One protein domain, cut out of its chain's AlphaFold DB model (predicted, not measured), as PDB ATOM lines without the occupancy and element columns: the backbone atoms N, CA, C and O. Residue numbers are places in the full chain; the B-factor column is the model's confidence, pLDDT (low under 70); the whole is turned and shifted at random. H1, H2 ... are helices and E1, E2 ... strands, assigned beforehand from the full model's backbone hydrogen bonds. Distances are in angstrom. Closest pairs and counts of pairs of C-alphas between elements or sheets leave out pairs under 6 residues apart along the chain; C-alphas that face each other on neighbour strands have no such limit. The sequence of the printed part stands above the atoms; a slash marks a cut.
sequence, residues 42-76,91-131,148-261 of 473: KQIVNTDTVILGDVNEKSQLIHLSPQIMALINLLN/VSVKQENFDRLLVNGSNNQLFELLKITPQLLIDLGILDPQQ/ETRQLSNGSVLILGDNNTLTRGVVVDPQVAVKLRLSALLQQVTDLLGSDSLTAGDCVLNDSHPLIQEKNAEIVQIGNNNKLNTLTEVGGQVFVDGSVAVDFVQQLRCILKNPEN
ATOM      1  N   LYS A  42     -21.861 -52.526  34.778       73.62
ATOM      2  CA  LYS A  42     -22.444 -52.466  36.119       73.62
ATOM      3  C   LYS A  42     -21.568 -53.179  37.152       73.62
ATOM      4  O   LYS A  42     -21.258 -54.354  36.985       73.62
ATOM      5  N   GLN A  43     -21.269 -52.505  38.259       72.94
ATOM      6  CA  GLN A  43     -20.752 -53.128  39.480       72.94
ATOM      7  C   GLN A  43     -21.800 -52.992  40.581       72.94
ATOM      8  O   GLN A  43     -22.291 -51.893  40.840       72.94
ATOM      9  N   ILE A  44     -22.128 -54.107  41.227       75.81
ATOM     10  CA  ILE A  44     -22.925 -54.138  42.451       75.81
ATOM     11  C   ILE A  44     -22.009 -54.659  43.550       75.81
ATOM     12  O   ILE A  44     -21.400 -55.715  43.388       75.81
ATOM     13  N   VAL A  45     -21.925 -53.939  44.659       72.62
ATOM     14  CA  VAL A  45     -21.301 -54.418  45.890       72.62
ATOM     15  C   VAL A  45     -22.375 -54.450  46.966       72.62
ATOM     16  O   VAL A  45     -23.138 -53.497  47.113       72.62
ATOM     17  N   ASN A  46     -22.447 -55.560  47.697       75.62
ATOM     18  CA  ASN A  46     -23.304 -55.704  48.864       75.62
ATOM     19  C   ASN A  46     -22.428 -56.068  50.071       75.62
ATOM     20  O   ASN A  46     -21.699 -57.060  50.030       75.62
ATOM     21  N   THR A  47     -22.486 -55.251  51.120       76.75
ATOM     22  CA  THR A  47     -21.842 -55.477  52.423       76.75
ATOM     23  C   THR A  47     -22.870 -55.471  53.557       76.75
ATOM     24  O   THR A  47     -22.536 -55.147  54.700       76.75
ATOM     25  N   ASP A  48     -24.124 -55.821  53.246       83.50
ATOM     26  CA  ASP A  48     -25.242 -55.770  54.183       83.50
ATOM     27  C   ASP A  48     -24.946 -56.623  55.433       83.50
ATOM     28  O   ASP A  48     -24.662 -57.821  55.363       83.50
ATOM     29  N   THR A  49     -25.046 -56.014  56.614       83.50
ATOM     30  CA  THR A  49     -24.999 -56.738  57.889       83.50
ATOM     31  C   THR A  49     -26.414 -57.126  58.291       83.50
ATOM     32  O   THR A  49     -27.229 -56.262  58.612       83.50
ATOM     33  N   VAL A  50     -26.683 -58.430  58.347       87.62
ATOM     34  CA  VAL A  50     -27.929 -58.987  58.886       87.62
ATOM     35  C   VAL A  50     -27.651 -59.649  60.237       87.62
ATOM     36  O   VAL A  50     -26.783 -60.514  60.340       87.62
ATOM     37  N   ILE A  51     -28.390 -59.249  61.271       87.69
ATOM     38  CA  ILE A  51     -28.390 -59.849  62.612       87.69
ATOM     39  C   ILE A  51     -29.792 -60.403  62.869       87.69
ATOM     40  O   ILE A  51     -30.771 -59.660  62.781       87.69
ATOM     41  N   LEU A  52     -29.888 -61.698  63.179       90.19
ATOM     42  CA  LEU A  52     -31.148 -62.402  63.437       90.19
ATOM     43  C   LEU A  52     -31.157 -62.992  64.852       90.19
ATOM     44  O   LEU A  52     -30.166 -63.578  65.290       90.19
ATOM     45  N   GLY A  53     -32.296 -62.897  65.533       86.62
ATOM     46  CA  GLY A  53     -32.488 -63.409  66.889       86.62
ATOM     47  C   GLY A  53     -32.122 -62.403  67.981       86.62
ATOM     48  O   GLY A  53     -31.789 -61.248  67.714       86.62
ATOM     49  N   ASP A  54     -32.222 -62.854  69.229       88.94
ATOM     50  CA  ASP A  54     -32.095 -62.012  70.417       88.94
ATOM     51  C   ASP A  54     -30.700 -62.105  71.055       88.94
ATOM     52  O   ASP A  54     -30.047 -63.147  71.011       88.94
ATOM     53  N   VAL A  55     -30.287 -61.034  71.742       91.75
ATOM     54  CA  VAL A  55     -29.063 -60.974  72.575       91.75
ATOM     55  C   VAL A  55     -27.753 -61.261  71.807       91.75
ATOM     56  O   VAL A  55     -26.760 -61.688  72.396       91.75
ATOM     57  N   ASN A  56     -27.701 -61.000  70.497       88.50
ATOM     58  CA  ASN A  56     -26.445 -61.050  69.744       88.50
ATOM     59  C   ASN A  56     -25.551 -59.848  70.094       88.50
ATOM     60  O   ASN A  56     -26.028 -58.714  70.158       88.50
ATOM     61  N   GLU A  57     -24.241 -60.071  70.207       88.56
ATOM     62  CA  GLU A  57     -23.231 -59.009  70.261       88.56
ATOM     63  C   GLU A  57     -22.327 -59.084  69.021       88.56
ATOM     64  O   GLU A  57     -21.691 -60.108  68.764       88.56
ATOM     65  N   LYS A  58     -22.246 -57.993  68.247       85.12
ATOM     66  CA  LYS A  58     -21.283 -57.822  67.147       85.12
ATOM     67  C   LYS A  58     -20.450 -56.566  67.401       85.12
ATOM     68  O   LYS A  58     -20.960 -55.450  67.349       85.12
ATOM     69  N   SER A  59     -19.151 -56.740  67.618       83.94
ATOM     70  CA  SER A  59     -18.186 -55.643  67.721       83.94
ATOM     71  C   SER A  59     -17.249 -55.632  66.509       83.94
ATOM     72  O   SER A  59     -16.647 -56.640  66.144       83.94
ATOM     73  N   GLN A  60     -17.143 -54.478  65.850       82.19
ATOM     74  CA  GLN A  60     -16.351 -54.271  64.641       82.19
ATOM     75  C   GLN A  60     -15.533 -52.984  64.791       82.19
ATOM     76  O   GLN A  60     -16.050 -51.872  64.718       82.19
ATOM     77  N   LEU A  61     -14.229 -53.121  65.049       81.44
ATOM     78  CA  LEU A  61     -13.372 -51.961  65.315       81.44
ATOM     79  C   LEU A  61     -13.179 -51.093  64.063       81.44
ATOM     80  O   LEU A  61     -13.213 -49.869  64.151       81.44
ATOM     81  N   ILE A  62     -12.978 -51.727  62.906       78.62
ATOM     82  CA  ILE A  62     -12.838 -51.050  61.617       78.62
ATOM     83  C   ILE A  62     -13.578 -51.861  60.544       78.62
ATOM     84  O   ILE A  62     -13.473 -53.088  60.494       78.62
ATOM     85  N   HIS A  63     -14.310 -51.170  59.677       80.69
ATOM     86  CA  HIS A  63     -14.939 -51.685  58.468       80.69
ATOM     87  C   HIS A  63     -14.395 -50.877  57.282       80.69
ATOM     88  O   HIS A  63     -14.593 -49.665  57.223       80.69
ATOM     89  N   LEU A  64     -13.663 -51.530  56.373       76.62
ATOM     90  CA  LEU A  64     -13.104 -50.913  55.167       76.62
ATOM     91  C   LEU A  64     -13.662 -51.626  53.938       76.62
ATOM     92  O   LEU A  64     -13.307 -52.775  53.684       76.62
ATOM     93  N   SER A  65     -14.484 -50.918  53.168       78.19
ATOM     94  CA  SER A  65     -15.106 -51.441  51.947       78.19
ATOM     95  C   SER A  65     -14.862 -50.479  50.775       78.19
ATOM     96  O   SER A  65     -15.794 -49.831  50.299       78.19
ATOM     97  N   PRO A  66     -13.590 -50.317  50.343       74.31
ATOM     98  CA  PRO A  66     -13.226 -49.455  49.225       74.31
ATOM     99  C   PRO A  66     -13.695 -50.029  47.891       74.31
ATOM    100  O   PRO A  66     -13.618 -51.234  47.653       74.31
ATOM    101  N   GLN A  67     -14.143 -49.146  47.003       71.31
ATOM    102  CA  GLN A  67     -14.632 -49.497  45.676       71.31
ATOM    103  C   GLN A  67     -14.051 -48.529  44.651       71.31
ATOM    104  O   GLN A  67     -14.236 -47.317  44.764       71.31
ATOM    105  N   ILE A  68     -13.362 -49.063  43.646       72.38
ATOM    106  CA  ILE A  68     -12.846 -48.292  42.517       72.38
ATOM    107  C   ILE A  68     -13.396 -48.914  41.239       72.38
ATOM    108  O   ILE A  68     -13.054 -50.052  40.916       72.38
ATOM    109  N   MET A  69     -14.186 -48.150  40.492       69.69
ATOM    110  CA  MET A  69     -14.520 -48.460  39.109       69.69
ATOM    111  C   MET A  69     -13.755 -47.492  38.208       69.69
ATOM    112  O   MET A  69     -14.095 -46.318  38.121       69.69
ATOM    113  N   ALA A  70     -12.726 -47.986  37.525       65.81
ATOM    114  CA  ALA A  70     -12.023 -47.232  36.492       65.81
ATOM    115  C   ALA A  70     -12.419 -47.767  35.113       65.81
ATOM    116  O   ALA A  70     -11.837 -48.742  34.631       65.81
ATOM    117  N   LEU A  71     -13.403 -47.135  34.471       63.56
ATOM    118  CA  LEU A  71     -13.644 -47.360  33.055       63.56
ATOM    119  C   LEU A  71     -12.577 -46.622  32.252       63.56
ATOM    120  O   LEU A  71     -12.485 -45.396  32.278       63.56
ATOM    121  N   ILE A  72     -11.787 -47.383  31.506       58.19
ATOM    122  CA  ILE A  72     -10.841 -46.833  30.544       58.19
ATOM    123  C   ILE A  72     -11.287 -47.270  29.152       58.19
ATOM    124  O   ILE A  72     -10.911 -48.345  28.683       58.19
ATOM    125  N   ASN A  73     -12.074 -46.428  28.477       53.00
ATOM    126  CA  ASN A  73     -12.483 -46.644  27.087       53.00
ATOM    127  C   ASN A  73     -11.341 -46.262  26.123       53.00
ATOM    128  O   ASN A  73     -11.484 -45.433  25.224       53.00
ATOM    129  N   LEU A  74     -10.190 -46.922  26.311       43.78
ATOM    130  CA  LEU A  74      -9.050 -46.967  25.391       43.78
ATOM    131  C   LEU A  74      -9.423 -47.776  24.136       43.78
ATOM    132  O   LEU A  74      -8.896 -48.864  23.892       43.78
ATOM    133  N   LEU A  75     -10.340 -47.245  23.323       44.50
ATOM    134  CA  LEU A  75     -10.562 -47.762  21.977       44.50
ATOM    135  C   LEU A  75      -9.252 -47.683  21.181       44.50
ATOM    136  O   LEU A  75      -8.463 -46.746  21.322       44.50
ATOM    137  N   ASN A  76      -8.989 -48.728  20.394       39.47
ATOM    138  CA  ASN A  76      -7.667 -49.004  19.838       39.47
ATOM    139  C   ASN A  76      -7.107 -47.837  19.007       39.47
ATOM    140  O   ASN A  76      -7.418 -47.705  17.825       39.47
ATOM    141  N   VAL A  91     -22.353 -46.833  26.054       54.59
ATOM    142  CA  VAL A  91     -21.640 -47.425  27.215       54.59
ATOM    143  C   VAL A  91     -22.127 -46.768  28.513       54.59
ATOM    144  O   VAL A  91     -21.510 -45.831  29.017       54.59
ATOM    145  N   SER A  92     -23.244 -47.252  29.061       60.69
ATOM    146  CA  SER A  92     -23.719 -46.834  30.391       60.69
ATOM    147  C   SER A  92     -22.850 -47.430  31.503       60.69
ATOM    148  O   SER A  92     -22.429 -48.591  31.433       60.69
ATOM    149  N   VAL A  93     -22.586 -46.641  32.548       65.56
ATOM    150  CA  VAL A  93     -21.664 -47.001  33.634       65.56
ATOM    151  C   VAL A  93     -22.362 -46.831  34.974       65.56
ATOM    152  O   VAL A  93     -22.743 -45.717  35.343       65.56
ATOM    153  N   LYS A  94     -22.532 -47.931  35.716       73.25
ATOM    154  CA  LYS A  94     -23.348 -47.933  36.936       73.25
ATOM    155  C   LYS A  94     -22.668 -48.628  38.112       73.25
ATOM    156  O   LYS A  94     -22.484 -49.844  38.103       73.25
ATOM    157  N   GLN A  95     -22.361 -47.864  39.156       72.50
ATOM    158  CA  GLN A  95     -21.862 -48.378  40.430       72.50
ATOM    159  C   GLN A  95     -22.981 -48.336  41.479       72.50
ATOM    160  O   GLN A  95     -23.558 -47.283  41.737       72.50
ATOM    161  N   GLU A  96     -23.285 -49.482  42.084       77.19
ATOM    162  CA  GLU A  96     -24.258 -49.629  43.170       77.19
ATOM    163  C   GLU A  96     -23.573 -50.216  44.412       77.19
ATOM    164  O   GLU A  96     -23.088 -51.346  44.380       77.19
ATOM    165  N   ASN A  97     -23.564 -49.460  45.509       75.44
ATOM    166  CA  ASN A  97     -23.133 -49.899  46.830       75.44
ATOM    167  C   ASN A  97     -24.349 -50.080  47.753       75.44
ATOM    168  O   ASN A  97     -25.065 -49.117  48.041       75.44
ATOM    169  N   PHE A  98     -24.559 -51.297  48.247       77.38
ATOM    170  CA  PHE A  98     -25.537 -51.622  49.283       77.38
ATOM    171  C   PHE A  98     -24.789 -52.019  50.553       77.38
ATOM    172  O   PHE A  98     -23.976 -52.937  50.539       77.38
ATOM    173  N   ASP A  99     -25.033 -51.290  51.633       80.50
ATOM    174  CA  ASP A  99     -24.307 -51.431  52.893       80.50
ATOM    175  C   ASP A  99     -25.269 -51.227  54.068       80.50
ATOM    176  O   ASP A  99     -25.115 -50.365  54.946       80.50
ATOM    177  N   ARG A 100     -26.357 -51.991  53.995       84.06
ATOM    178  CA  ARG A 100     -27.507 -51.905  54.881       84.06
ATOM    179  C   ARG A 100     -27.242 -52.637  56.180       84.06
ATOM    180  O   ARG A 100     -26.495 -53.610  56.247       84.06
ATOM    181  N   LEU A 101     -27.924 -52.204  57.226       86.00
ATOM    182  CA  LEU A 101     -27.914 -52.890  58.508       86.00
ATOM    183  C   LEU A 101     -29.332 -53.314  58.864       86.00
ATOM    184  O   LEU A 101     -30.166 -52.468  59.171       86.00
ATOM    185  N   LEU A 102     -29.580 -54.621  58.850       89.12
ATOM    186  CA  LEU A 102     -30.819 -55.230  59.315       89.12
ATOM    187  C   LEU A 102     -30.577 -55.904  60.669       89.12
ATOM    188  O   LEU A 102     -29.805 -56.856  60.764       89.12
ATOM    189  N   VAL A 103     -31.270 -55.440  61.704       89.25
ATOM    190  CA  VAL A 103     -31.348 -56.110  63.009       89.25
ATOM    191  C   VAL A 103     -32.778 -56.602  63.193       89.25
ATOM    192  O   VAL A 103     -33.703 -55.798  63.131       89.25
ATOM    193  N   ASN A 104     -32.964 -57.906  63.395       90.69
ATOM    194  CA  ASN A 104     -34.274 -58.523  63.589       90.69
ATOM    195  C   ASN A 104     -34.267 -59.439  64.820       90.69
ATOM    196  O   ASN A 104     -33.817 -60.586  64.757       90.69
ATOM    197  N   GLY A 105     -34.745 -58.894  65.936       87.88
ATOM    198  CA  GLY A 105     -34.711 -59.474  67.275       87.88
ATOM    199  C   GLY A 105     -34.460 -58.394  68.330       87.88
ATOM    200  O   GLY A 105     -34.364 -57.208  68.015       87.88
ATOM    201  N   SER A 106     -34.360 -58.788  69.594       88.19
ATOM    202  CA  SER A 106     -34.339 -57.877  70.743       88.19
ATOM    203  C   SER A 106     -33.058 -57.977  71.574       88.19
ATOM    204  O   SER A 106     -32.434 -59.033  71.693       88.19
ATOM    205  N   ASN A 107     -32.699 -56.881  72.243       92.19
ATOM    206  CA  ASN A 107     -31.515 -56.744  73.102       92.19
ATOM    207  C   ASN A 107     -30.169 -56.959  72.373       92.19
ATOM    208  O   ASN A 107     -29.158 -57.229  73.023       92.19
ATOM    209  N   ASN A 108     -30.134 -56.854  71.040       89.88
ATOM    210  CA  ASN A 108     -28.897 -56.985  70.273       89.88
ATOM    211  C   ASN A 108     -27.996 -55.758  70.469       89.88
ATOM    212  O   ASN A 108     -28.476 -54.626  70.578       89.88
ATOM    213  N   GLN A 109     -26.683 -55.975  70.469       88.50
ATOM    214  CA  GLN A 109     -25.671 -54.933  70.612       88.50
ATOM    215  C   GLN A 109     -24.733 -54.946  69.402       88.50
ATOM    216  O   GLN A 109     -24.049 -55.935  69.141       88.50
ATOM    217  N   LEU A 110     -24.689 -53.836  68.664       88.00
ATOM    218  CA  LEU A 110     -23.761 -53.633  67.555       88.00
ATOM    219  C   LEU A 110     -22.917 -52.384  67.800       88.00
ATOM    220  O   LEU A 110     -23.438 -51.274  67.921       88.00
ATOM    221  N   PHE A 111     -21.602 -52.581  67.847       86.06
ATOM    222  CA  PHE A 111     -20.602 -51.531  67.987       86.06
ATOM    223  C   PHE A 111     -19.691 -51.501  66.753       86.06
ATOM    224  O   PHE A 111     -18.967 -52.461  66.499       86.06
ATOM    225  N   GLU A 112     -19.699 -50.400  66.001       83.69
ATOM    226  CA  GLU A 112     -18.873 -50.181  64.805       83.69
ATOM    227  C   GLU A 112     -18.071 -48.879  64.976       83.69
ATOM    228  O   GLU A 112     -18.627 -47.793  64.832       83.69
ATOM    229  N   LEU A 113     -16.783 -48.938  65.347       82.06
ATOM    230  CA  LEU A 113     -16.035 -47.720  65.728       82.06
ATOM    231  C   LEU A 113     -15.630 -46.853  64.525       82.06
ATOM    232  O   LEU A 113     -15.687 -45.625  64.613       82.06
ATOM    233  N   LEU A 114     -15.203 -47.462  63.422       79.25
ATOM    234  CA  LEU A 114     -14.772 -46.750  62.221       79.25
ATOM    235  C   LEU A 114     -15.250 -47.484  60.970       79.25
ATOM    236  O   LEU A 114     -14.854 -48.621  60.730       79.25
ATOM    237  N   LYS A 115     -16.054 -46.813  60.153       81.44
ATOM    238  CA  LYS A 115     -16.546 -47.314  58.871       81.44
ATOM    239  C   LYS A 115     -16.039 -46.414  57.752       81.44
ATOM    240  O   LYS A 115     -16.242 -45.206  57.826       81.44
ATOM    241  N   ILE A 116     -15.374 -46.976  56.743       76.19
ATOM    242  CA  ILE A 116     -14.903 -46.226  55.572       76.19
ATOM    243  C   ILE A 116     -15.287 -46.965  54.284       76.19
ATOM    244  O   ILE A 116     -14.786 -48.057  54.002       76.19
ATOM    245  N   THR A 117     -16.140 -46.328  53.487       78.75
ATOM    246  CA  THR A 117     -16.697 -46.831  52.219       78.75
ATOM    247  C   THR A 117     -16.382 -45.870  51.070       78.75
ATOM    248  O   THR A 117     -17.279 -45.231  50.522       78.75
ATOM    249  N   PRO A 118     -15.098 -45.686  50.702       75.19
ATOM    250  CA  PRO A 118     -14.741 -44.773  49.628       75.19
ATOM    251  C   PRO A 118     -15.132 -45.371  48.275       75.19
ATOM    252  O   PRO A 118     -14.693 -46.467  47.925       75.19
ATOM    253  N   GLN A 119     -15.937 -44.633  47.516       75.50
ATOM    254  CA  GLN A 119     -16.461 -45.050  46.217       75.50
ATOM    255  C   GLN A 119     -15.931 -44.110  45.131       75.50
ATOM    256  O   GLN A 119     -16.346 -42.952  45.052       75.50
ATOM    257  N   LEU A 120     -15.003 -44.605  44.313       75.38
ATOM    258  CA  LEU A 120     -14.315 -43.852  43.268       75.38
ATOM    259  C   LEU A 120     -14.706 -44.369  41.878       75.38
ATOM    260  O   LEU A 120     -14.243 -45.427  41.455       75.38
ATOM    261  N   LEU A 121     -15.506 -43.583  41.162       73.06
ATOM    262  CA  LEU A 121     -15.816 -43.783  39.751       73.06
ATOM    263  C   LEU A 121     -14.885 -42.911  38.897       73.06
ATOM    264  O   LEU A 121     -14.816 -41.697  39.090       73.06
ATOM    265  N   ILE A 122     -14.184 -43.516  37.942       71.75
ATOM    266  CA  ILE A 122     -13.381 -42.821  36.932       71.75
ATOM    267  C   ILE A 122     -13.850 -43.276  35.551       71.75
ATOM    268  O   ILE A 122     -13.776 -44.463  35.240       71.75
ATOM    269  N   ASP A 123     -14.292 -42.334  34.723       69.12
ATOM    270  CA  ASP A 123     -14.632 -42.542  33.313       69.12
ATOM    271  C   ASP A 123     -13.613 -41.804  32.433       69.12
ATOM    272  O   ASP A 123     -13.603 -40.573  32.364       69.12
ATOM    273  N   LEU A 124     -12.717 -42.560  31.791       64.50
ATOM    274  CA  LEU A 124     -11.737 -42.053  30.828       64.50
ATOM    275  C   LEU A 124     -12.232 -42.326  29.402       64.50
ATOM    276  O   LEU A 124     -11.823 -43.294  28.750       64.50
ATOM    277  N   GLY A 125     -13.130 -41.464  28.928       59.94
ATOM    278  CA  GLY A 125     -13.678 -41.499  27.576       59.94
ATOM    279  C   GLY A 125     -12.736 -40.873  26.540       59.94
ATOM    280  O   GLY A 125     -12.147 -39.818  26.772       59.94
ATOM    281  N   ILE A 126     -12.626 -41.500  25.365       54.59
ATOM    282  CA  ILE A 126     -11.868 -40.982  24.204       54.59
ATOM    283  C   ILE A 126     -12.785 -40.824  22.972       54.59
ATOM    284  O   ILE A 126     -12.320 -40.731  21.842       54.59
ATOM    285  N   LEU A 127     -14.107 -40.789  23.174       49.66
ATOM    286  CA  LEU A 127     -15.060 -40.481  22.107       49.66
ATOM    287  C   LEU A 127     -15.075 -38.975  21.828       49.66
ATOM    288  O   LEU A 127     -15.005 -38.157  22.748       49.66
ATOM    289  N   ASP A 128     -15.119 -38.621  20.550       47.38
ATOM    290  CA  ASP A 128     -15.176 -37.246  20.064       47.38
ATOM    291  C   ASP A 128     -16.651 -36.850  19.853       47.38
ATOM    292  O   ASP A 128     -17.343 -37.527  19.083       47.38
ATOM    293  N   PRO A 129     -17.172 -35.794  20.516       46.03
ATOM    294  CA  PRO A 129     -18.575 -35.402  20.377       46.03
ATOM    295  C   PRO A 129     -18.971 -35.068  18.929       46.03
ATOM    296  O   PRO A 129     -20.123 -35.298  18.553       46.03
ATOM    297  N   GLN A 130     -18.040 -34.613  18.075       41.38
ATOM    298  CA  GLN A 130     -18.364 -34.367  16.665       41.38
ATOM    299  C   GLN A 130     -18.650 -35.661  15.885       41.38
ATOM    300  O   GLN A 130     -19.446 -35.632  14.948       41.38
ATOM    301  N   GLN A 131     -18.080 -36.805  16.283       46.19
ATOM    302  CA  GLN A 131     -18.377 -38.092  15.641       46.19
ATOM    303  C   GLN A 131     -19.770 -38.619  16.016       46.19
ATOM    304  O   GLN A 131     -20.445 -39.190  15.163       46.19
ATOM    305  N   GLU A 148     -24.936 -41.915  30.557       62.16
ATOM    306  CA  GLU A 148     -25.347 -41.909  31.961       62.16
ATOM    307  C   GLU A 148     -24.291 -42.656  32.779       62.16
ATOM    308  O   GLU A 148     -24.113 -43.876  32.699       62.16
ATOM    309  N   THR A 149     -23.586 -41.873  33.580       64.19
ATOM    310  CA  THR A 149     -22.680 -42.327  34.630       64.19
ATOM    311  C   THR A 149     -23.440 -42.209  35.945       64.19
ATOM    312  O   THR A 149     -23.737 -41.090  36.365       64.19
ATOM    313  N   ARG A 150     -23.791 -43.326  36.594       69.12
ATOM    314  CA  ARG A 150     -24.603 -43.316  37.824       69.12
ATOM    315  C   ARG A 150     -23.939 -44.049  38.981       69.12
ATOM    316  O   ARG A 150     -23.503 -45.192  38.858       69.12
ATOM    317  N   GLN A 151     -23.916 -43.381  40.127       70.12
ATOM    318  CA  GLN A 151     -23.345 -43.852  41.379       70.12
ATOM    319  C   GLN A 151     -24.423 -43.826  42.466       70.12
ATOM    320  O   GLN A 151     -25.010 -42.787  42.762       70.12
ATOM    321  N   LEU A 152     -24.689 -44.992  43.045       76.81
ATOM    322  CA  LEU A 152     -25.720 -45.240  44.048       76.81
ATOM    323  C   LEU A 152     -25.072 -45.783  45.320       76.81
ATOM    324  O   LEU A 152     -24.377 -46.794  45.259       76.81
ATOM    325  N   SER A 153     -25.353 -45.169  46.467       77.12
ATOM    326  CA  SER A 153     -24.972 -45.678  47.791       77.12
ATOM    327  C   SER A 153     -26.213 -45.809  48.671       77.12
ATOM    328  O   SER A 153     -26.999 -44.867  48.781       77.12
ATOM    329  N   ASN A 154     -26.411 -46.962  49.307       78.19
ATOM    330  CA  ASN A 154     -27.537 -47.219  50.201       78.19
ATOM    331  C   ASN A 154     -27.039 -47.801  51.534       78.19
ATOM    332  O   ASN A 154     -26.785 -48.999  51.642       78.19
ATOM    333  N   GLY A 155     -26.914 -46.937  52.544       77.50
ATOM    334  CA  GLY A 155     -26.456 -47.274  53.898       77.50
ATOM    335  C   GLY A 155     -27.594 -47.416  54.914       77.50
ATOM    336  O   GLY A 155     -27.408 -47.087  56.089       77.50
ATOM    337  N   SER A 156     -28.796 -47.802  54.462       83.75
ATOM    338  CA  SER A 156     -30.013 -47.762  55.281       83.75
ATOM    339  C   SER A 156     -29.960 -48.713  56.480       83.75
ATOM    340  O   SER A 156     -29.517 -49.857  56.355       83.75
ATOM    341  N   VAL A 157     -30.498 -48.283  57.619       87.00
ATOM    342  CA  VAL A 157     -30.597 -49.087  58.843       87.00
ATOM    343  C   VAL A 157     -32.056 -49.430  59.124       87.00
ATOM    344  O   VAL A 157     -32.881 -48.528  59.247       87.00
ATOM    345  N   LEU A 158     -32.360 -50.715  59.296       89.50
ATOM    346  CA  LEU A 158     -33.655 -51.221  59.744       89.50
ATOM    347  C   LEU A 158     -33.473 -52.025  61.040       89.50
ATOM    348  O   LEU A 158     -32.795 -53.052  61.054       89.50
ATOM    349  N   ILE A 159     -34.088 -51.560  62.128       87.75
ATOM    350  CA  ILE A 159     -34.121 -52.251  63.425       87.75
ATOM    351  C   ILE A 159     -35.554 -52.714  63.698       87.75
ATOM    352  O   ILE A 159     -36.472 -51.894  63.724       87.75
ATOM    353  N   LEU A 160     -35.731 -54.016  63.920       90.12
ATOM    354  CA  LEU A 160     -36.989 -54.680  64.259       90.12
ATOM    355  C   LEU A 160     -36.821 -55.405  65.603       90.12
ATOM    356  O   LEU A 160     -35.988 -56.304  65.704       90.12
ATOM    357  N   GLY A 161     -37.612 -55.042  66.614       88.88
ATOM    358  CA  GLY A 161     -37.541 -55.594  67.976       88.88
ATOM    359  C   GLY A 161     -37.132 -54.560  69.029       88.88
ATOM    360  O   GLY A 161     -36.898 -53.397  68.702       88.88
ATOM    361  N   ASP A 162     -37.052 -54.974  70.294       87.44
ATOM    362  CA  ASP A 162     -36.938 -54.067  71.448       87.44
ATOM    363  C   ASP A 162     -35.517 -54.023  72.051       87.44
ATOM    364  O   ASP A 162     -34.744 -54.974  71.955       87.44
ATOM    365  N   ASN A 163     -35.177 -52.929  72.743       91.06
ATOM    366  CA  ASN A 163     -33.923 -52.725  73.492       91.06
ATOM    367  C   ASN A 163     -32.610 -52.846  72.675       91.06
ATOM    368  O   ASN A 163     -31.537 -53.000  73.267       91.06
ATOM    369  N   ASN A 164     -32.635 -52.802  71.338       88.50
ATOM    370  CA  ASN A 164     -31.412 -52.950  70.542       88.50
ATOM    371  C   ASN A 164     -30.520 -51.705  70.660       88.50
ATOM    372  O   ASN A 164     -30.993 -50.574  70.538       88.50
ATOM    373  N   THR A 165     -29.215 -51.898  70.856       87.94
ATOM    374  CA  THR A 165     -28.229 -50.812  70.945       87.94
ATOM    375  C   THR A 165     -27.288 -50.845  69.747       87.94
ATOM    376  O   THR A 165     -26.459 -51.743  69.615       87.94
ATOM    377  N   LEU A 166     -27.381 -49.822  68.901       88.88
ATOM    378  CA  LEU A 166     -26.505 -49.593  67.758       88.88
ATOM    379  C   LEU A 166     -25.625 -48.369  68.027       88.88
ATOM    380  O   LEU A 166     -26.108 -47.238  68.072       88.88
ATOM    381  N   THR A 167     -24.323 -48.590  68.189       85.88
ATOM    382  CA  THR A 167     -23.325 -47.526  68.342       85.88
ATOM    383  C   THR A 167     -22.379 -47.527  67.148       85.88
ATOM    384  O   THR A 167     -21.566 -48.435  66.997       85.88
ATOM    385  N   ARG A 168     -22.464 -46.487  66.317       81.69
ATOM    386  CA  ARG A 168     -21.521 -46.199  65.233       81.69
ATOM    387  C   ARG A 168     -20.626 -45.030  65.644       81.69
ATOM    388  O   ARG A 168     -21.112 -44.004  66.112       81.69
ATOM    389  N   GLY A 169     -19.318 -45.200  65.509       82.06
ATOM    390  CA  GLY A 169     -18.321 -44.181  65.815       82.06
ATOM    391  C   GLY A 169     -18.232 -43.155  64.693       82.06
ATOM    392  O   GLY A 169     -19.070 -42.261  64.599       82.06
ATOM    393  N   VAL A 170     -17.214 -43.289  63.847       77.88
ATOM    394  CA  VAL A 170     -17.022 -42.428  62.677       77.88
ATOM    395  C   VAL A 170     -17.399 -43.197  61.412       77.88
ATOM    396  O   VAL A 170     -16.753 -44.190  61.080       77.88
ATOM    397  N   VAL A 171     -18.422 -42.730  60.698       78.56
ATOM    398  CA  VAL A 171     -18.795 -43.225  59.363       78.56
ATOM    399  C   VAL A 171     -18.251 -42.257  58.315       78.56
ATOM    400  O   VAL A 171     -18.515 -41.061  58.390       78.56
ATOM    401  N   VAL A 172     -17.473 -42.752  57.355       77.38
ATOM    402  CA  VAL A 172     -16.789 -41.956  56.326       77.38
ATOM    403  C   VAL A 172     -17.128 -42.539  54.953       77.38
ATOM    404  O   VAL A 172     -16.536 -43.526  54.523       77.38
ATOM    405  N   ASP A 173     -18.087 -41.924  54.263       76.62
ATOM    406  CA  ASP A 173     -18.666 -42.424  53.002       76.62
ATOM    407  C   ASP A 173     -18.439 -41.404  51.863       76.62
ATOM    408  O   ASP A 173     -19.358 -40.661  51.499       76.62
ATOM    409  N   PRO A 174     -17.194 -41.256  51.356       77.38
ATOM    410  CA  PRO A 174     -16.879 -40.303  50.304       77.38
ATOM    411  C   PRO A 174     -17.159 -40.903  48.921       77.38
ATOM    412  O   PRO A 174     -16.675 -41.982  48.577       77.38
ATOM    413  N   GLN A 175     -17.904 -40.157  48.111       75.19
ATOM    414  CA  GLN A 175     -18.273 -40.516  46.745       75.19
ATOM    415  C   GLN A 175     -17.551 -39.571  45.790       75.19
ATOM    416  O   GLN A 175     -17.769 -38.359  45.810       75.19
ATOM    417  N   VAL A 176     -16.660 -40.117  44.972       74.06
ATOM    418  CA  VAL A 176     -15.826 -39.350  44.049       74.06
ATOM    419  C   VAL A 176     -16.099 -39.838  42.635       74.06
ATOM    420  O   VAL A 176     -15.856 -41.003  42.335       74.06
ATOM    421  N   ALA A 177     -16.576 -38.948  41.769       71.94
ATOM    422  CA  ALA A 177     -16.803 -39.239  40.361       71.94
ATOM    423  C   ALA A 177     -15.951 -38.312  39.487       71.94
ATOM    424  O   ALA A 177     -16.030 -37.087  39.597       71.94
ATOM    425  N   VAL A 178     -15.121 -38.912  38.633       72.25
ATOM    426  CA  VAL A 178     -14.161 -38.227  37.760       72.25
ATOM    427  C   VAL A 178     -14.430 -38.630  36.312       72.25
ATOM    428  O   VAL A 178     -14.063 -39.725  35.893       72.25
ATOM    429  N   LYS A 179     -15.063 -37.746  35.542       71.94
ATOM    430  CA  LYS A 179     -15.336 -37.924  34.110       71.94
ATOM    431  C   LYS A 179     -14.304 -37.125  33.320       71.94
ATOM    432  O   LYS A 179     -14.136 -35.936  33.561       71.94
ATOM    433  N   LEU A 180     -13.554 -37.753  32.419       67.12
ATOM    434  CA  LEU A 180     -12.501 -37.089  31.643       67.12
ATOM    435  C   LEU A 180     -12.573 -37.507  30.173       67.12
ATOM    436  O   LEU A 180     -12.123 -38.588  29.795       67.12
ATOM    437  N   ARG A 181     -13.079 -36.599  29.331       65.56
ATOM    438  CA  ARG A 181     -13.002 -36.687  27.864       65.56
ATOM    439  C   ARG A 181     -11.567 -36.403  27.401       65.56
ATOM    440  O   ARG A 181     -11.219 -35.265  27.084       65.56
ATOM    441  N   LEU A 182     -10.721 -37.435  27.387       62.34
ATOM    442  CA  LEU A 182      -9.317 -37.341  26.967       62.34
ATOM    443  C   LEU A 182      -9.181 -36.901  25.507       62.34
ATOM    444  O   LEU A 182      -8.265 -36.149  25.203       62.34
ATOM    445  N   SER A 183     -10.099 -37.327  24.636       58.12
ATOM    446  CA  SER A 183     -10.225 -36.873  23.243       58.12
ATOM    447  C   SER A 183     -10.326 -35.350  23.157       58.12
ATOM    448  O   SER A 183      -9.419 -34.708  22.636       58.12
ATOM    449  N   ALA A 184     -11.379 -34.773  23.739       59.12
ATOM    450  CA  ALA A 184     -11.643 -33.336  23.715       59.12
ATOM    451  C   ALA A 184     -10.511 -32.518  24.366       59.12
ATOM    452  O   ALA A 184     -10.117 -31.484  23.832       59.12
ATOM    453  N   LEU A 185      -9.931 -33.010  25.469       59.44
ATOM    454  CA  LEU A 185      -8.758 -32.396  26.102       59.44
ATOM    455  C   LEU A 185      -7.522 -32.398  25.190       59.44
ATOM    456  O   LEU A 185      -6.829 -31.385  25.107       59.44
ATOM    457  N   LEU A 186      -7.228 -33.509  24.505       62.16
ATOM    458  CA  LEU A 186      -6.056 -33.603  23.632       62.16
ATOM    459  C   LEU A 186      -6.244 -32.774  22.357       62.16
ATOM    460  O   LEU A 186      -5.356 -31.994  22.018       62.16
ATOM    461  N   GLN A 187      -7.416 -32.900  21.726       58.91
ATOM    462  CA  GLN A 187      -7.852 -32.149  20.548       58.91
ATOM    463  C   GLN A 187      -7.773 -30.643  20.816       58.91
ATOM    464  O   GLN A 187      -7.101 -29.911  20.097       58.91
ATOM    465  N   GLN A 188      -8.347 -30.160  21.923       56.81
ATOM    466  CA  GLN A 188      -8.209 -28.750  22.271       56.81
ATOM    467  C   GLN A 188      -6.758 -28.344  22.540       56.81
ATOM    468  O   GLN A 188      -6.382 -27.251  22.136       56.81
ATOM    469  N   VAL A 189      -5.930 -29.159  23.201       57.88
ATOM    470  CA  VAL A 189      -4.528 -28.790  23.466       57.88
ATOM    471  C   VAL A 189      -3.697 -28.727  22.177       57.88
ATOM    472  O   VAL A 189      -2.856 -27.834  22.061       57.88
ATOM    473  N   THR A 190      -3.946 -29.586  21.182       57.19
ATOM    474  CA  THR A 190      -3.329 -29.445  19.848       57.19
ATOM    475  C   THR A 190      -3.880 -28.239  19.101       57.19
ATOM    476  O   THR A 190      -3.113 -27.442  18.567       57.19
ATOM    477  N   ASP A 191      -5.192 -28.028  19.147       54.12
ATOM    478  CA  ASP A 191      -5.872 -26.981  18.380       54.12
ATOM    479  C   ASP A 191      -5.740 -25.600  19.049       54.12
ATOM    480  O   ASP A 191      -6.158 -24.595  18.486       54.12
ATOM    481  N   LEU A 192      -5.172 -25.524  20.260       50.09
ATOM    482  CA  LEU A 192      -4.715 -24.286  20.914       50.09
ATOM    483  C   LEU A 192      -3.349 -23.829  20.364       50.09
ATOM    484  O   LEU A 192      -2.948 -22.685  20.568       50.09
ATOM    485  N   LEU A 193      -2.638 -24.732  19.682       51.62
ATOM    486  CA  LEU A 193      -1.358 -24.502  19.006       51.62
ATOM    487  C   LEU A 193      -1.503 -24.507  17.471       51.62
ATOM    488  O   LEU A 193      -0.569 -24.115  16.771       51.62
ATOM    489  N   GLY A 194      -2.652 -24.952  16.951       49.78
ATOM    490  CA  GLY A 194      -3.015 -24.899  15.536       49.78
ATOM    491  C   GLY A 194      -3.448 -23.502  15.080       49.78
ATOM    492  O   GLY A 194      -3.965 -22.700  15.855       49.78
ATOM    493  N   SER A 195      -3.247 -23.214  13.795       46.75
ATOM    494  CA  SER A 195      -3.588 -21.936  13.147       46.75
ATOM    495  C   SER A 195      -5.061 -21.793  12.749       46.75
ATOM    496  O   SER A 195      -5.463 -20.738  12.253       46.75
ATOM    497  N   ASP A 196      -5.848 -22.855  12.895       51.00
ATOM    498  CA  ASP A 196      -6.993 -23.076  12.018       51.00
ATOM    499  C   ASP A 196      -8.291 -22.484  12.587       51.00
ATOM    500  O   ASP A 196      -8.523 -22.386  13.797       51.00
ATOM    501  N   SER A 197      -9.127 -21.964  11.690       48.94
ATOM    502  CA  SER A 197     -10.115 -20.957  12.056       48.94
ATOM    503  C   SER A 197     -11.418 -21.554  12.590       48.94
ATOM    504  O   SER A 197     -12.315 -21.856  11.806       48.94
ATOM    505  N   LEU A 198     -11.563 -21.584  13.921       51.88
ATOM    506  CA  LEU A 198     -12.846 -21.792  14.616       51.88
ATOM    507  C   LEU A 198     -13.981 -21.012  13.934       51.88
ATOM    508  O   LEU A 198     -13.907 -19.781  13.810       51.88
ATOM    509  N   THR A 199     -15.007 -21.727  13.497       52.59
ATOM    510  CA  THR A 199     -16.209 -21.192  12.857       52.59
ATOM    511  C   THR A 199     -17.217 -20.730  13.913       52.59
ATOM    512  O   THR A 199     -17.065 -20.997  15.103       52.59
ATOM    513  N   ALA A 200     -18.281 -20.036  13.496       49.97
ATOM    514  CA  ALA A 200     -19.320 -19.591  14.430       49.97
ATOM    515  C   ALA A 200     -20.116 -20.758  15.057       49.97
ATOM    516  O   ALA A 200     -20.673 -20.589  16.139       49.97
ATOM    517  N   GLY A 201     -20.144 -21.934  14.413       52.22
ATOM    518  CA  GLY A 201     -20.760 -23.143  14.974       52.22
ATOM    519  C   GLY A 201     -19.975 -23.723  16.153       52.22
ATOM    520  O   GLY A 201     -20.572 -24.237  17.092       52.22
ATOM    521  N   ASP A 202     -18.650 -23.545  16.171       51.78
ATOM    522  CA  ASP A 202     -17.766 -24.107  17.203       51.78
ATOM    523  C   ASP A 202     -17.861 -23.379  18.561       51.78
ATOM    524  O   ASP A 202     -17.215 -23.780  19.527       51.78
ATOM    525  N   CYS A 203     -18.668 -22.316  18.668       53.88
ATOM    526  CA  CYS A 203     -18.987 -21.653  19.940       53.88
ATOM    527  C   CYS A 203     -20.337 -22.102  20.544       53.88
ATOM    528  O   CYS A 203     -20.780 -21.517  21.534       53.88
ATOM    529  N   VAL A 204     -20.997 -23.128  19.985       46.09
ATOM    530  CA  VAL A 204     -22.200 -23.742  20.574       46.09
ATOM    531  C   VAL A 204     -21.791 -24.806  21.599       46.09
ATOM    532  O   VAL A 204     -21.328 -25.886  21.246       46.09
ATOM    533  N   LEU A 205     -21.976 -24.492  22.884       47.97
ATOM    534  CA  LEU A 205     -21.815 -25.440  23.990       47.97
ATOM    535  C   LEU A 205     -23.014 -26.401  24.038       47.97
ATOM    536  O   LEU A 205     -24.083 -26.022  24.514       47.97
ATOM    537  N   ASN A 206     -22.811 -27.635  23.574       48.53
ATOM    538  CA  ASN A 206     -23.746 -28.754  23.719       48.53
ATOM    539  C   ASN A 206     -23.158 -29.853  24.630       48.53
ATOM    540  O   ASN A 206     -21.949 -29.935  24.832       48.53
ATOM    541  N   ASP A 207     -24.036 -30.740  25.103       45.56
ATOM    542  CA  ASP A 207     -23.721 -32.042  25.716       45.56
ATOM    543  C   ASP A 207     -23.129 -32.035  27.139       45.56
ATOM    544  O   ASP A 207     -22.164 -32.745  27.450       45.56
ATOM    545  N   SER A 208     -23.819 -31.339  28.049       45.22
ATOM    546  CA  SER A 208     -23.800 -31.655  29.484       45.22
ATOM    547  C   SER A 208     -24.544 -32.975  29.756       45.22
ATOM    548  O   SER A 208     -25.754 -32.974  29.984       45.22
ATOM    549  N   HIS A 209     -23.845 -34.113  29.722       54.03
ATOM    550  CA  HIS A 209     -24.440 -35.409  30.077       54.03
ATOM    551  C   HIS A 209     -24.625 -35.548  31.599       54.03
ATOM    552  O   HIS A 209     -23.687 -35.248  32.345       54.03
ATOM    553  N   PRO A 210     -25.768 -36.064  32.086       55.66
ATOM    554  CA  PRO A 210     -25.995 -36.231  33.516       55.66
ATOM    555  C   PRO A 210     -25.040 -37.268  34.133       55.66
ATOM    556  O   PRO A 210     -24.952 -38.417  33.693       55.66
ATOM    557  N   LEU A 211     -24.347 -36.868  35.204       60.75
ATOM    558  CA  LEU A 211     -23.755 -37.792  36.169       60.75
ATOM    559  C   LEU A 211     -24.630 -37.785  37.423       60.75
ATOM    560  O   LEU A 211     -24.776 -36.753  38.076       60.75
ATOM    561  N   ILE A 212     -25.231 -38.930  37.741       65.88
ATOM    562  CA  ILE A 212     -26.218 -39.051  38.819       65.88
ATOM    563  C   ILE A 212     -25.544 -39.676  40.043       65.88
ATOM    564  O   ILE A 212     -25.227 -40.865  40.037       65.88
ATOM    565  N   GLN A 213     -25.336 -38.882  41.095       65.12
ATOM    566  CA  GLN A 213     -24.953 -39.365  42.427       65.12
ATOM    567  C   GLN A 213     -26.181 -39.398  43.341       65.12
ATOM    568  O   GLN A 213     -26.876 -38.396  43.499       65.12
ATOM    569  N   GLU A 214     -26.439 -40.548  43.959       72.69
ATOM    570  CA  GLU A 214     -27.594 -40.778  44.828       72.69
ATOM    571  C   GLU A 214     -27.148 -41.505  46.107       72.69
ATOM    572  O   GLU A 214     -26.672 -42.642  46.054       72.69
ATOM    573  N   LYS A 215     -27.301 -40.859  47.271       73.69
ATOM    574  CA  LYS A 215     -27.027 -41.461  48.584       73.69
ATOM    575  C   LYS A 215     -28.317 -41.577  49.391       73.69
ATOM    576  O   LYS A 215     -28.901 -40.569  49.767       73.69
ATOM    577  N   ASN A 216     -28.699 -42.806  49.721       76.50
ATOM    578  CA  ASN A 216     -29.848 -43.122  50.563       76.50
ATOM    579  C   ASN A 216     -29.373 -43.612  51.941       76.50
ATOM    580  O   ASN A 216     -28.671 -44.621  52.044       76.50
ATOM    581  N   ALA A 217     -29.757 -42.901  53.004       75.44
ATOM    582  CA  ALA A 217     -29.321 -43.144  54.385       75.44
ATOM    583  C   ALA A 217     -30.508 -43.202  55.370       75.44
ATOM    584  O   ALA A 217     -30.476 -42.621  56.453       75.44
ATOM    585  N   GLU A 218     -31.587 -43.883  54.976       82.88
ATOM    586  CA  GLU A 218     -32.792 -44.014  55.801       82.88
ATOM    587  C   GLU A 218     -32.529 -44.817  57.090       82.88
ATOM    588  O   GLU A 218     -31.794 -45.806  57.086       82.88
ATOM    589  N   ILE A 219     -33.147 -44.402  58.198       83.31
ATOM    590  CA  ILE A 219     -33.089 -45.090  59.491       83.31
ATOM    591  C   ILE A 219     -34.520 -45.384  59.938       83.31
ATOM    592  O   ILE A 219     -35.255 -44.478  60.331       83.31
ATOM    593  N   VAL A 220     -34.891 -46.661  59.929       88.75
ATOM    594  CA  VAL A 220     -36.199 -47.164  60.356       88.75
ATOM    595  C   VAL A 220     -36.022 -47.989  61.630       88.75
ATOM    596  O   VAL A 220     -35.171 -48.876  61.704       88.75
ATOM    597  N   GLN A 221     -36.826 -47.701  62.652       87.75
ATOM    598  CA  GLN A 221     -36.810 -48.413  63.932       87.75
ATOM    599  C   GLN A 221     -38.242 -48.792  64.311       87.75
ATOM    600  O   GLN A 221     -39.114 -47.927  64.384       87.75
ATOM    601  N   ILE A 222     -38.483 -50.083  64.538       84.69
ATOM    602  CA  ILE A 222     -39.791 -50.650  64.875       84.69
ATOM    603  C   ILE A 222     -39.623 -51.490  66.142       84.69
ATOM    604  O   ILE A 222     -39.119 -52.610  66.099       84.69
ATOM    605  N   GLY A 223     -40.027 -50.915  67.273       83.88
ATOM    606  CA  GLY A 223     -39.863 -51.486  68.611       83.88
ATOM    607  C   GLY A 223     -39.454 -50.428  69.637       83.88
ATOM    608  O   GLY A 223     -39.087 -49.302  69.289       83.88
ATOM    609  N   ASN A 224     -39.535 -50.787  70.912       84.94
ATOM    610  CA  ASN A 224     -39.313 -49.908  72.057       84.94
ATOM    611  C   ASN A 224     -37.842 -49.877  72.489       84.94
ATOM    612  O   ASN A 224     -37.099 -50.837  72.301       84.94
ATOM    613  N   ASN A 225     -37.428 -48.785  73.140       87.75
ATOM    614  CA  ASN A 225     -36.107 -48.619  73.769       87.75
ATOM    615  C   ASN A 225     -34.886 -48.844  72.853       87.75
ATOM    616  O   ASN A 225     -33.766 -48.990  73.348       87.75
ATOM    617  N   ASN A 226     -35.073 -48.863  71.531       88.06
ATOM    618  CA  ASN A 226     -33.970 -48.938  70.584       88.06
ATOM    619  C   ASN A 226     -33.102 -47.677  70.694       88.06
ATOM    620  O   ASN A 226     -33.605 -46.553  70.754       88.06
ATOM    621  N   LYS A 227     -31.783 -47.866  70.748       87.38
ATOM    622  CA  LYS A 227     -30.806 -46.801  70.967       87.38
ATOM    623  C   LYS A 227     -29.825 -46.738  69.808       87.38
ATOM    624  O   LYS A 227     -28.935 -47.578  69.699       87.38
ATOM    625  N   LEU A 228     -29.957 -45.699  68.988       86.12
ATOM    626  CA  LEU A 228     -29.001 -45.367  67.938       86.12
ATOM    627  C   LEU A 228     -28.096 -44.209  68.369       86.12
ATOM    628  O   LEU A 228     -28.525 -43.059  68.433       86.12
ATOM    629  N   ASN A 229     -26.820 -44.515  68.582       84.50
ATOM    630  CA  ASN A 229     -25.754 -43.541  68.767       84.50
ATOM    631  C   ASN A 229     -24.856 -43.541  67.518       84.50
ATOM    632  O   ASN A 229     -24.020 -44.426  67.385       84.50
ATOM    633  N   THR A 230     -24.978 -42.558  66.621       81.00
ATOM    634  CA  THR A 230     -23.911 -42.262  65.639       81.00
ATOM    635  C   THR A 230     -23.114 -41.067  66.161       81.00
ATOM    636  O   THR A 230     -23.707 -40.023  66.419       81.00
ATOM    637  N   LEU A 231     -21.804 -41.222  66.384       80.31
ATOM    638  CA  LEU A 231     -20.947 -40.165  66.944       80.31
ATOM    639  C   LEU A 231     -20.600 -39.099  65.896       80.31
ATOM    640  O   LEU A 231     -20.788 -37.913  66.158       80.31
ATOM    641  N   THR A 232     -20.150 -39.521  64.710       77.38
ATOM    642  CA  THR A 232     -19.867 -38.631  63.574       77.38
ATOM    643  C   THR A 232     -20.151 -39.348  62.255       77.38
ATOM    644  O   THR A 232     -19.665 -40.456  62.040       77.38
ATOM    645  N   GLU A 233     -20.844 -38.690  61.329       74.62
ATOM    646  CA  GLU A 233     -20.878 -39.096  59.921       74.62
ATOM    647  C   GLU A 233     -20.223 -38.021  59.042       74.62
ATOM    648  O   GLU A 233     -20.406 -36.823  59.257       74.62
ATOM    649  N   VAL A 234     -19.413 -38.461  58.079       72.62
ATOM    650  CA  VAL A 234     -18.646 -37.634  57.145       72.62
ATOM    651  C   VAL A 234     -18.864 -38.176  55.732       72.62
ATOM    652  O   VAL A 234     -18.048 -38.919  55.185       72.62
ATOM    653  N   GLY A 235     -20.003 -37.814  55.143       67.62
ATOM    654  CA  GLY A 235     -20.215 -37.928  53.701       67.62
ATOM    655  C   GLY A 235     -19.491 -36.800  52.965       67.62
ATOM    656  O   GLY A 235     -19.465 -35.663  53.433       67.62
ATOM    657  N   GLY A 236     -18.904 -37.106  51.809       64.38
ATOM    658  CA  GLY A 236     -18.255 -36.107  50.960       64.38
ATOM    659  C   GLY A 236     -18.411 -36.468  49.493       64.38
ATOM    660  O   GLY A 236     -17.776 -37.411  49.031       64.38
ATOM    661  N   GLN A 237     -19.253 -35.727  48.775       67.81
ATOM    662  CA  GLN A 237     -19.408 -35.857  47.328       67.81
ATOM    663  C   GLN A 237     -18.414 -34.931  46.622       67.81
ATOM    664  O   GLN A 237     -18.324 -33.743  46.938       67.81
ATOM    665  N   VAL A 238     -17.640 -35.482  45.686       66.69
ATOM    666  CA  VAL A 238     -16.700 -34.736  44.842       66.69
ATOM    667  C   VAL A 238     -16.916 -35.148  43.394       66.69
ATOM    668  O   VAL A 238     -16.684 -36.295  43.019       66.69
ATOM    669  N   PHE A 239     -17.332 -34.188  42.577       63.91
ATOM    670  CA  PHE A 239     -17.520 -34.346  41.142       63.91
ATOM    671  C   PHE A 239     -16.442 -33.554  40.398       63.91
ATOM    672  O   PHE A 239     -16.177 -32.394  40.723       63.91
ATOM    673  N   VAL A 240     -15.814 -34.187  39.410       66.75
ATOM    674  CA  VAL A 240     -14.867 -33.557  38.487       66.75
ATOM    675  C   VAL A 240     -15.230 -34.003  37.079       66.75
ATOM    676  O   VAL A 240     -15.079 -35.179  36.760       66.75
ATOM    677  N   ASP A 241     -15.668 -33.075  36.235       64.56
ATOM    678  CA  ASP A 241     -15.844 -33.330  34.806       64.56
ATOM    679  C   ASP A 241     -14.847 -32.504  33.986       64.56
ATOM    680  O   ASP A 241     -14.721 -31.287  34.146       64.56
ATOM    681  N   GLY A 242     -14.120 -33.191  33.111       59.88
ATOM    682  CA  GLY A 242     -13.226 -32.608  32.123       59.88
ATOM    683  C   GLY A 242     -13.961 -31.807  31.050       59.88
ATOM    684  O   GLY A 242     -13.323 -30.947  30.447       59.88
ATOM    685  N   SER A 243     -15.271 -32.020  30.849       58.72
ATOM    686  CA  SER A 243     -16.111 -31.143  30.017       58.72
ATOM    687  C   SER A 243     -15.984 -29.688  30.468       58.72
ATOM    688  O   SER A 243     -15.586 -28.847  29.680       58.72
ATOM    689  N   VAL A 244     -16.119 -29.402  31.766       58.84
ATOM    690  CA  VAL A 244     -16.034 -28.039  32.323       58.84
ATOM    691  C   VAL A 244     -14.671 -27.377  32.055       58.84
ATOM    692  O   VAL A 244     -14.592 -26.162  31.875       58.84
ATOM    693  N   ALA A 245     -13.585 -28.157  31.992       57.06
ATOM    694  CA  ALA A 245     -12.261 -27.647  31.626       57.06
ATOM    695  C   ALA A 245     -12.133 -27.364  30.116       57.06
ATOM    696  O   ALA A 245     -11.528 -26.363  29.727       57.06
ATOM    697  N   VAL A 246     -12.729 -28.222  29.284       60.06
ATOM    698  CA  VAL A 246     -12.828 -28.078  27.822       60.06
ATOM    699  C   VAL A 246     -13.698 -26.866  27.465       60.06
ATOM    700  O   VAL A 246     -13.261 -25.981  26.728       60.06
ATOM    701  N   ASP A 247     -14.875 -26.746  28.069       60.72
ATOM    702  CA  ASP A 247     -15.824 -25.643  27.905       60.72
ATOM    703  C   ASP A 247     -15.199 -24.300  28.289       60.72
ATOM    704  O   ASP A 247     -15.345 -23.314  27.570       60.72
ATOM    705  N   PHE A 248     -14.443 -24.257  29.392       61.84
ATOM    706  CA  PHE A 248     -13.727 -23.058  29.828       61.84
ATOM    707  C   PHE A 248     -12.674 -22.603  28.805       61.84
ATOM    708  O   PHE A 248     -12.582 -21.413  28.493       61.84
ATOM    709  N   VAL A 249     -11.909 -23.536  28.228       64.12
ATOM    710  CA  VAL A 249     -10.935 -23.233  27.165       64.12
ATOM    711  C   VAL A 249     -11.640 -22.810  25.869       64.12
ATOM    712  O   VAL A 249     -11.192 -21.860  25.226       64.12
ATOM    713  N   GLN A 250     -12.762 -23.440  25.506       64.06
ATOM    714  CA  GLN A 250     -13.578 -23.067  24.341       64.06
ATOM    715  C   GLN A 250     -14.143 -21.644  24.503       64.06
ATOM    716  O   GLN A 250     -13.981 -20.792  23.628       64.06
ATOM    717  N   GLN A 251     -14.721 -21.351  25.672       63.22
ATOM    718  CA  GLN A 251     -15.280 -20.052  26.032       63.22
ATOM    719  C   GLN A 251     -14.208 -18.954  26.019       63.22
ATOM    720  O   GLN A 251     -14.447 -17.885  25.457       63.22
ATOM    721  N   LEU A 252     -13.004 -19.223  26.542       64.31
ATOM    722  CA  LEU A 252     -11.869 -18.300  26.439       64.31
ATOM    723  C   LEU A 252     -11.506 -17.980  24.982       64.31
ATOM    724  O   LEU A 252     -11.281 -16.811  24.669       64.31
ATOM    725  N   ARG A 253     -11.498 -18.961  24.065       67.25
ATOM    726  CA  ARG A 253     -11.257 -18.692  22.632       67.25
ATOM    727  C   ARG A 253     -12.360 -17.835  22.012       67.25
ATOM    728  O   ARG A 253     -12.047 -16.873  21.315       67.25
ATOM    729  N   CYS A 254     -13.630 -18.151  22.272       64.69
ATOM    730  CA  CYS A 254     -14.764 -17.389  21.738       64.69
ATOM    731  C   CYS A 254     -14.764 -15.929  22.247       64.69
ATOM    732  O   CYS A 254     -15.048 -15.016  21.473       64.69
ATOM    733  N   ILE A 255     -14.365 -15.696  23.506       64.88
ATOM    734  CA  ILE A 255     -14.177 -14.356  24.095       64.88
ATOM    735  C   ILE A 255     -12.987 -13.625  23.451       64.88
ATOM    736  O   ILE A 255     -13.134 -12.488  23.009       64.88
ATOM    737  N   LEU A 256     -11.818 -14.269  23.355       62.78
ATOM    738  CA  LEU A 256     -10.602 -13.661  22.792       62.78
ATOM    739  C   LEU A 256     -10.726 -13.332  21.295       62.78
ATOM    740  O   LEU A 256     -10.053 -12.422  20.816       62.78
ATOM    741  N   LYS A 257     -11.579 -14.056  20.558       64.12
ATOM    742  CA  LYS A 257     -11.803 -13.852  19.119       64.12
ATOM    743  C   LYS A 257     -12.837 -12.759  18.802       64.12
ATOM    744  O   LYS A 257     -12.753 -12.175  17.728       64.12
ATOM    745  N   ASN A 258     -13.764 -12.458  19.719       55.69
ATOM    746  CA  ASN A 258     -14.803 -11.427  19.558       55.69
ATOM    747  C   ASN A 258     -14.812 -10.431  20.745       55.69
ATOM    748  O   ASN A 258     -15.770 -10.405  21.525       55.69
ATOM    749  N   PRO A 259     -13.767  -9.592  20.899       54.56
ATOM    750  CA  PRO A 259     -13.603  -8.728  22.072       54.56
ATOM    751  C   PRO A 259     -14.665  -7.620  22.210       54.56
ATOM    752  O   PRO A 259     -14.864  -7.091  23.303       54.56
ATOM    753  N   GLU A 260     -15.376  -7.265  21.139       50.19
ATOM    754  CA  GLU A 260     -16.358  -6.166  21.145       50.19
ATOM    755  C   GLU A 260     -17.593  -6.463  22.024       50.19
ATOM    756  O   GLU A 260     -18.204  -5.547  22.579       50.19
ATOM    757  N   ASN A 261     -17.899  -7.746  22.258       47.16
ATOM    758  CA  ASN A 261     -19.012  -8.185  23.110       47.16
ATOM    759  C   ASN A 261     -18.725  -8.125  24.628       47.16
ATOM    760  O   ASN A 261     -19.630  -8.394  25.419       47.16
TER     761      ASN A 261
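What this domain is: This is residues 42 to 76, 91 to 131 and 148 to 261 of the 473 residues of an uncharacterized protein of Glossina austeni (UniProt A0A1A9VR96). What shape do these atoms make? They make a long, flattened solenoid of four stacked turns: each turn runs out along one layer of strands (E1 E2, E5 E6, E9 E10, E12 E13), folds back and returns along the other (E3 E4, E7 E8, E11, E14). H1, H2 and H3 gather at the end away from the folds. What is it built of? The printed part has 190 residues, of mixed class, with fourteen named strands and three named helices: E1 to E11, H1, H2, E12 to E14, H3. Two sheets, E1 E5 E9 E12 and E2 E6 E10 E13, are parallel; the third is branched, its neighbour pairs also parallel. How compact is it? It is loose, with a radius of gyration of the C-alphas of 23.6 A, and spans 75 by 40 by 24 A.

How they stand to each other: How do the outgoing strands pair? E1, residues 42 to 46, E5, 93 to 98, E9, 149 to 154, and E12, 211 to 216, are parallel in that order; N 43 and O 94, N 95 and O 150, both 2.9 A, and N 151 and O 212, 2.8 A, are within hydrogen-bond range. E2, residues 49 to 52, E6, 101 to 104, E10, 157 to 160, and E13, 219 to 222, are parallel likewise, with N 51 and O 102 at 2.8 A, N 103 and O 158 and N 159 and O 220 at 2.9 A. How do the returning strands pair? E11, residues 165 to 181, has E7, 109 to 116, and E8, 119 to 125, on one side (N 112 and O 167, N 121 and O 176, both 2.9 A) and E14, 227 to 241, on the other (N 168 and O 229, 2.8 A). E3, residues 57 to 64, is the parallel neighbour of E7 (N 58 and O 109, 2.9 A), and E4, 67 to 72, of E8 (N 69 and O 120, 2.9 A). This branched sheet and the sheet E1 E5 E9 E12 form a sandwich, two sheets face to face, and the parts of them that face each other are 10.8 A centre to centre. Where are the helices? H1, residues 182 to 191, touches residues 242 to 249 of H3, 242 to 257, the same way at a shallow tilt of 21 degrees, the closest C-alphas being Leu 185 and Val 246, 6.2 A; H2, 200 to 203, only just touches H3, with 3 pairs of C-alphas within 8 A, the closest Cys 203 and Cys 254, 6.3 A. H1 and H3 only graze the branched sheet; in both every O i to N i+4 pair is within hydrogen-bond range, and H2 is too short for one.

Where its parts are: Where do the printed elements begin and end? E1 begins at C-alpha 42, (-22.444, -52.466, 36.119), and H3 ends at C-alpha 257, (-11.803, -13.852, 19.119). Which are longest? E11 measures 47.8 A from first to last C-alpha, E14 41.4 A and H3 22.9 A; E11 bends by 54 degrees at residue 169 and E14 by 56 degrees at residue 231.

The domain as a whole: How far does it reach? The two C-alphas farthest apart, those of Val 55 and Glu 260, are 76.2 A apart. Where is it cut? Residues 77 to 90 and 132 to 147 are not printed, with C-alpha gaps of 15.9 A and 18.2 A; of the links printed whole, none is long. Where is confidence low? The mean pLDDT of the printed part is 70.8, and 84 residues are under 70, among them 180 to 213 and 235 to 261.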